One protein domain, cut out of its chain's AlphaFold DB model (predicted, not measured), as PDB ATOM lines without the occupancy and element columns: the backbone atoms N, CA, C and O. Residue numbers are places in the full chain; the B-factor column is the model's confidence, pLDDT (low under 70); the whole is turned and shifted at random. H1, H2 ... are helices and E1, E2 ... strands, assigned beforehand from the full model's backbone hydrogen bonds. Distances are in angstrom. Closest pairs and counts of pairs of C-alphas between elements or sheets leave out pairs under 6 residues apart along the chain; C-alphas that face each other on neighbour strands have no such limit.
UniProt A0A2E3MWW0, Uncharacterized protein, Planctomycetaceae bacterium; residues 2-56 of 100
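This is residues 2 to 56 of the 100 residues of an uncharacterized protein of Planctomycetaceae bacterium (UniProt A0A2E3MWW0). Look for little regular structure: a small sheet of three short strands, a wide loop of residues 23 to 42 leading from E2 round to E3, and a short helix, H1, that only grazes the sheet. The 55 printed residues run E1, E2, E3, H1; the sheet, E2 - E1 - E3, is antiparallel, and the class is mixed, with 17 residues in named elements. The whole is compact, with a radius of gyration of the C-alphas of 11.4 A and spans of 32 by 25 by 14 A.

Start at the inner strand E1, residues 7 to 11. With E2, residues 19 to 22, it forms an antiparallel hairpin at 144 degrees; N 9 and O 20, 2.8 A apart, are within hydrogen-bond range. E3, residues 43 to 45, is antiparallel to E1 at 135 degrees, with N 10 and O 44 within range at 2.8 A. H1, residues 47 to 51, has its closest C-alphas to E1 at Arg 8 and His 50, 5.6 A; its O i to N i+4 pair is within range.

Find C-alpha 7 at (25.670, -52.878, 43.963); E1 runs 13.2 A from there. E2 spans 10.1 A, E3 6.9 A, and H1 5.9 A, ending at C-alpha 51, (24.037, -55.295, 53.368).

The farthest C-alphas, Gly 2 and Gln 15, are 35.4 A apart. The printed part has no cut; the link E2 to E3 is long. Confidence is under 70 at residues 2 to 5 and 51 to 56.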
ATOM      1  N   GLY A   2      21.601 -67.488  38.969       42.44
ATOM      2  CA  GLY A   2      22.041 -66.683  40.113       42.44
ATOM      3  C   GLY A   2      21.545 -65.246  39.974       42.44
ATOM      4  O   GLY A   2      21.774 -64.613  38.941       42.44
ATOM      5  N   ARG A   3      20.826 -64.738  40.982       48.50
ATOM      6  CA  ARG A   3      20.416 -63.330  41.022       48.50
ATOM      7  C   ARG A   3      21.697 -62.500  40.992       48.50
ATOM      8  O   ARG A   3      22.453 -62.529  41.954       48.50
ATOM      9  N   LYS A   4      21.961 -61.799  39.886       51.66
ATOM     10  CA  LYS A   4      23.049 -60.818  39.814       51.66
ATOM     11  C   LYS A   4      22.727 -59.724  40.831       51.66
ATOM     12  O   LYS A   4      21.919 -58.838  40.560       51.66
ATOM     13  N   THR A   5      23.281 -59.837  42.031       68.25
ATOM     14  CA  THR A   5      23.157 -58.846  43.094       68.25
ATOM     15  C   THR A   5      23.948 -57.617  42.675       68.25
ATOM     16  O   THR A   5      25.157 -57.551  42.855       68.25
ATOM     17  N   GLY A   6      23.272 -56.670  42.026       82.88
ATOM     18  CA  GLY A   6      23.867 -55.380  41.706       82.88
ATOM     19  C   GLY A   6      24.166 -54.577  42.974       82.88
ATOM     20  O   GLY A   6      23.422 -54.630  43.955       82.88
ATOM     21  N   TYR A   7      25.235 -53.795  42.923       87.88
ATOM     22  CA  TYR A   7      25.670 -52.878  43.963       87.88
ATOM     23  C   TYR A   7      24.766 -51.649  43.997       87.88
ATOM     24  O   TYR A   7      24.481 -51.030  42.969       87.88
ATOM     25  N   ARG A   8      24.297 -51.285  45.188       87.81
ATOM     26  CA  ARG A   8      23.312 -50.215  45.377       87.81
ATOM     27  C   ARG A   8      24.023 -48.946  45.804       87.81
ATOM     28  O   ARG A   8      24.648 -48.908  46.855       87.81
ATOM     29  N   TYR A   9      23.903 -47.909  44.991       91.38
ATOM     30  CA  TYR A   9      24.546 -46.620  45.191       91.38
ATOM     31  C   TYR A   9      23.516 -45.517  45.410       91.38
ATOM     32  O   TYR A   9      22.416 -45.524  44.848       91.38
ATOM     33  N   ARG A  10      23.907 -44.520  46.196       92.75
ATOM     34  CA  ARG A  10      23.172 -43.282  46.433       92.75
ATOM     35  C   ARG A  10      24.065 -42.096  46.094       92.75
ATOM     36  O   ARG A  10      25.229 -42.052  46.477       92.75
ATOM     37  N   CYS A  11      23.512 -41.101  45.415       93.81
ATOM     38  CA  CYS A  11      24.191 -39.831  45.206       93.81
ATOM     39  C   CYS A  11      24.340 -39.090  46.543       93.81
ATOM     40  O   CYS A  11      23.347 -38.859  47.237       93.81
ATOM     41  N   SER A  12      25.562 -38.694  46.904       91.12
ATOM     42  CA  SER A  12      25.827 -37.920  48.120       91.12
ATOM     43  C   SER A  12      25.515 -36.434  47.977       91.12
ATOM     44  O   SER A  12      25.562 -35.711  48.968       91.12
ATOM     45  N   HIS A  13      25.162 -35.969  46.777       89.88
ATOM     46  CA  HIS A  13      24.714 -34.599  46.589       89.88
ATOM     47  C   HIS A  13      23.402 -34.367  47.351       89.88
ATOM     48  O   HIS A  13      22.388 -35.018  47.073       89.88
ATOM     49  N   GLY A  14      23.431 -33.434  48.310       86.19
ATOM     50  CA  GLY A  14      22.372 -33.228  49.300       86.19
ATOM     51  C   GLY A  14      20.984 -32.976  48.711       86.19
ATOM     52  O   GLY A  14      20.013 -33.483  49.272       86.19
ATOM     53  N   GLN A  15      20.908 -32.280  47.570       89.62
ATOM     54  CA  GLN A  15      19.658 -31.982  46.858       89.62
ATOM     55  C   GLN A  15      19.169 -33.139  45.974       89.62
ATOM     56  O   GLN A  15      17.973 -33.287  45.761       89.62
ATOM     57  N   CYS A  16      20.071 -33.984  45.460       90.25
ATOM     58  CA  CYS A  16      19.687 -35.053  44.539       90.25
ATOM     59  C   CYS A  16      19.284 -36.330  45.279       90.25
ATOM     60  O   CYS A  16      18.201 -36.865  45.051       90.25
ATOM     61  N   ARG A  17      20.183 -36.862  46.126       87.31
ATOM     62  CA  ARG A  17      20.009 -38.125  46.875       87.31
ATOM     63  C   ARG A  17      19.525 -39.321  46.030       87.31
ATOM     64  O   ARG A  17      19.035 -40.302  46.588       87.31
ATOM     65  N   GLY A  18      19.667 -39.253  44.702       88.12
ATOM     66  CA  GLY A  18      19.169 -40.251  43.758       88.12
ATOM     67  C   GLY A  18      19.828 -41.611  43.962       88.12
ATOM     68  O   GLY A  18      20.995 -41.683  44.347       88.12
ATOM     69  N   ARG A  19      19.086 -42.690  43.711       89.81
ATOM     70  CA  ARG A  19      19.558 -44.070  43.892       89.81
ATOM     71  C   ARG A  19      19.779 -44.738  42.544       89.81
ATOM     72  O   ARG A  19      18.988 -44.535  41.629       89.81
ATOM     73  N   VAL A  20      20.831 -45.537  42.432       90.25
ATOM     74  CA  VAL A  20      21.165 -46.294  41.222       90.25
ATOM     75  C   VAL A  20      21.737 -47.650  41.611       90.25
ATOM     76  O   VAL A  20      22.445 -47.762  42.609       90.25
ATOM     77  N   THR A  21      21.434 -48.680  40.829       90.19
ATOM     78  CA  THR A  21      22.028 -50.009  40.994       90.19
ATOM     79  C   THR A  21      23.015 -50.239  39.858       90.19
ATOM     80  O   THR A  21      22.650 -50.088  38.694       90.19
ATOM     81  N   LEU A  22      24.257 -50.588  40.186       90.25
ATOM     82  CA  LEU A  22      25.318 -50.869  39.222       90.25
ATOM     83  C   LEU A  22      25.721 -52.349  39.298       90.25
ATOM     84  O   LEU A  22      25.686 -52.934  40.376       90.25
ATOM     85  N   PRO A  23      26.110 -52.988  38.186       89.38
ATOM     86  CA  PRO A  23      26.487 -54.401  38.195       89.38
ATOM     87  C   PRO A  23      27.850 -54.693  38.845       89.38
ATOM     88  O   PRO A  23      28.130 -55.856  39.108       89.38
ATOM     89  N   ARG A  24      28.696 -53.680  39.069       89.94
ATOM     90  CA  ARG A  24      30.047 -53.801  39.645       89.94
ATOM     91  C   ARG A  24      30.314 -52.680  40.644       89.94
ATOM     92  O   ARG A  24      29.556 -51.701  40.669       89.94
ATOM     93  N   GLN A  25      31.381 -52.797  41.429       90.69
ATOM     94  CA  GLN A  25      31.810 -51.715  42.302       90.69
ATOM     95  C   GLN A  25      32.319 -50.509  41.501       90.69
ATOM     96  O   GLN A  25      32.833 -50.656  40.394       90.69
ATOM     97  N   LEU A  26      32.202 -49.299  42.059       90.62
ATOM     98  CA  LEU A  26      32.691 -48.070  41.414       90.62
ATOM     99  C   LEU A  26      34.185 -48.133  41.062       90.62
ATOM    100  O   LEU A  26      34.568 -47.633  40.010       90.62
ATOM    101  N   THR A  27      34.992 -48.784  41.902       89.69
ATOM    102  CA  THR A  27      36.439 -48.980  41.716       89.69
ATOM    103  C   THR A  27      36.787 -49.889  40.537       89.69
ATOM    104  O   THR A  27      37.888 -49.800  40.009       89.69
ATOM    105  N   GLU A  28      35.860 -50.741  40.095       91.12
ATOM    106  CA  GLU A  28      36.070 -51.664  38.971       91.12
ATOM    107  C   GLU A  28      35.818 -51.009  37.603       91.12
ATOM    108  O   GLU A  28      36.087 -51.610  36.559       91.12
ATOM    109  N   TYR A  29      35.249 -49.801  37.565       90.69
ATOM    110  CA  TYR A  29      35.015 -49.098  36.310       90.69
ATOM    111  C   TYR A  29      36.223 -48.249  35.924       90.69
ATOM    112  O   TYR A  29      36.644 -47.374  36.668       90.69
ATOM    113  N   VAL A  30      36.696 -48.426  34.688       94.56
ATOM    114  CA  VAL A  30      37.743 -47.575  34.091       94.56
ATOM    115  C   VAL A  30      37.287 -46.116  33.967       94.56
ATOM    116  O   VAL A  30      38.091 -45.197  34.060       94.56
ATOM    117  N   ARG A  31      35.985 -45.891  33.744       92.06
ATOM    118  CA  ARG A  31      35.389 -44.552  33.653       92.06
ATOM    119  C   ARG A  31      34.535 -44.270  34.887       92.06
ATOM    120  O   ARG A  31      33.721 -45.134  35.236       92.06
ATOM    121  N   PRO A  32      34.641 -43.073  35.494       89.25
ATOM    122  CA  PRO A  32      33.813 -42.712  36.633       89.25
ATOM    123  C   PRO A  32      32.332 -42.786  36.256       89.25
ATOM    124  O   PRO A  32      31.922 -42.480  35.133       89.25
ATOM    125  N   ARG A  33      31.513 -43.258  37.197       92.62
ATOM    126  CA  ARG A  33      30.065 -43.361  37.006       92.62
ATOM    127  C   ARG A  33      29.379 -42.149  37.606       92.62
ATOM    128  O   ARG A  33      29.621 -41.779  38.749       92.62
ATOM    129  N   HIS A  34      28.467 -41.585  36.829       92.50
ATOM    130  CA  HIS A  34      27.720 -40.393  37.191       92.50
ATOM    131  C   HIS A  34      26.313 -40.748  37.662       92.50
ATOM    132  O   HIS A  34      25.705 -41.732  37.228       92.50
ATOM    133  N   CYS A  35      25.767 -39.924  38.548       90.94
ATOM    134  CA  CYS A  35      24.361 -39.984  38.893       90.94
ATOM    135  C   CYS A  35      23.518 -39.604  37.671       90.94
ATOM    136  O   CYS A  35      23.614 -38.485  37.178       90.94
ATOM    137  N   HIS A  36      22.627 -40.495  37.237       89.12
ATOM    138  CA  HIS A  36      21.730 -40.248  36.101       89.12
ATOM    139  C   HIS A  36      20.776 -39.055  36.301       89.12
ATOM    140  O   HIS A  36      20.220 -38.562  35.331       89.12
ATOM    141  N   ARG A  37      20.559 -38.604  37.547       89.19
ATOM    142  CA  ARG A  37      19.660 -37.479  37.851       89.19
ATOM    143  C   ARG A  37      20.349 -36.121  37.815       89.19
ATOM    144  O   ARG A  37      19.766 -35.170  37.322       89.19
ATOM    145  N   CYS A  38      21.543 -36.011  38.396       91.62
ATOM    146  CA  CYS A  38      22.227 -34.722  38.558       91.62
ATOM    147  C   CYS A  38      23.561 -34.622  37.809       91.62
ATOM    148  O   CYS A  38      24.237 -33.606  37.925       91.62
ATOM    149  N   GLY A  39      23.988 -35.678  37.111       91.56
ATOM    150  CA  GLY A  39      25.237 -35.721  36.340       91.56
ATOM    151  C   GLY A  39      26.523 -35.766  37.174       91.56
ATOM    152  O   GLY A  39      27.597 -36.015  36.636       91.56
ATOM    153  N   ARG A  40      26.447 -35.575  38.496       91.25
ATOM    154  CA  ARG A  40      27.624 -35.583  39.377       91.25
ATOM    155  C   ARG A  40      28.134 -37.005  39.611       91.25
ATOM    156  O   ARG A  40      27.345 -37.938  39.752       91.25
ATOM    157  N   ASP A  41      29.442 -37.153  39.732       90.31
ATOM    158  CA  ASP A  41      30.179 -38.396  40.030       90.31
ATOM    159  C   ASP A  41      30.191 -38.774  41.525       90.31
ATOM    160  O   ASP A  41      30.859 -39.706  41.961       90.31
ATOM    161  N   GLN A  42      29.384 -38.086  42.329       90.56
ATOM    162  CA  GLN A  42      29.285 -38.265  43.772       90.56
ATOM    163  C   GLN A  42      28.405 -39.466  44.167       90.56
ATOM    164  O   GLN A  42      27.464 -39.326  44.953       90.56
ATOM    165  N   LEU A  43      28.637 -40.645  43.590       92.88
ATOM    166  CA  LEU A  43      27.950 -41.879  43.982       92.88
ATOM    167  C   LEU A  43      28.672 -42.533  45.169       92.88
ATOM    168  O   LEU A  43      29.876 -42.753  45.130       92.88
ATOM    169  N   LYS A  44      27.928 -42.880  46.222       92.31
ATOM    170  CA  LYS A  44      28.428 -43.620  47.390       92.31
ATOM    171  C   LYS A  44      27.648 -44.912  47.561       92.31
ATOM    172  O   LYS A  44      26.443 -44.932  47.305       92.31
ATOM    173  N   LEU A  45      28.326 -45.989  47.952       90.44
ATOM    174  CA  LEU A  45      27.659 -47.263  48.214       90.44
ATOM    175  C   LEU A  45      26.666 -47.061  49.362       90.44
ATOM    176  O   LEU A  45      27.026 -46.570  50.430       90.44
ATOM    177  N   ASP A  46      25.410 -47.413  49.126       87.38
ATOM    178  CA  ASP A  46      24.377 -47.411  50.151       87.38
ATOM    179  C   ASP A  46      24.574 -48.672  50.997       87.38
ATOM    180  O   ASP A  46      24.006 -49.720  50.696       87.38
ATOM    181  N   GLN A  47      25.463 -48.584  51.995       79.94
ATOM    182  CA  GLN A  47      25.862 -49.731  52.813       79.94
ATOM    183  C   GLN A  47      24.649 -50.423  53.426       79.94
ATOM    184  O   GLN A  47      24.539 -51.633  53.288       79.94
ATOM    185  N   TYR A  48      23.699 -49.669  53.988       74.56
ATOM    186  CA  TYR A  48      22.470 -50.224  54.554       74.56
ATOM    187  C   TYR A  48      21.698 -51.058  53.528       74.56
ATOM    188  O   TYR A  48      21.405 -52.225  53.765       74.56
ATOM    189  N   ARG A  49      21.397 -50.512  52.343       71.62
ATOM    190  CA  ARG A  49      20.647 -51.281  51.334       71.62
ATOM    191  C   ARG A  49      21.475 -52.390  50.702       71.62
ATOM    192  O   ARG A  49      20.906 -53.362  50.213       71.62
ATOM    193  N   HIS A  50      22.788 -52.240  50.638       74.62
ATOM    194  CA  HIS A  50      23.666 -53.266  50.105       74.62
ATOM    195  C   HIS A  50      23.799 -54.452  51.066       74.62
ATOM    196  O   HIS A  50      23.826 -55.585  50.611       74.62
ATOM    197  N   THR A  51      23.847 -54.225  52.378       68.25
ATOM    198  CA  THR A  51      24.037 -55.295  53.368       68.25
ATOM    199  C   THR A  51      22.711 -55.840  53.893       68.25
ATOM    200  O   THR A  51      22.534 -57.051  53.938       68.25
ATOM    201  N   VAL A  52      21.750 -54.983  54.241       63.84
ATOM    202  CA  VAL A  52      20.514 -55.384  54.936       63.84
ATOM    203  C   VAL A  52      19.492 -55.986  53.977       63.84
ATOM    204  O   VAL A  52      18.950 -57.053  54.235       63.84
ATOM    205  N   GLU A  53      19.238 -55.341  52.840       63.38
ATOM    206  CA  GLU A  53      18.221 -55.808  51.884       63.38
ATOM    207  C   GLU A  53      18.718 -56.933  50.951       63.38
ATOM    208  O   GLU A  53      17.909 -57.543  50.252       63.38
ATOM    209  N   LEU A  54      20.031 -57.193  50.889       59.72
ATOM    210  CA  LEU A  54      20.581 -58.372  50.203       59.72
ATOM    211  C   LEU A  54      20.840 -59.542  51.164       59.72
ATOM    212  O   LEU A  54      21.103 -60.649  50.699       59.72
ATOM    213  N   SER A  55      20.748 -59.324  52.480       52.09
ATOM    214  CA  SER A  55      20.946 -60.381  53.468       52.09
ATOM    215  C   SER A  55      19.705 -61.282  53.568       52.09
ATOM    216  O   SER A  55      18.604 -60.788  53.821       52.09
ATOM    217  N   PRO A  56      19.857 -62.613  53.441       48.81
ATOM    218  CA  PRO A  56      18.764 -63.574  53.607       48.81
ATOM    219  C   PRO A  56      18.263 -63.693  55.060       48.81
ATOM    220  O   PRO A  56      17.303 -64.411  55.317       48.81
TER     221      PRO A  56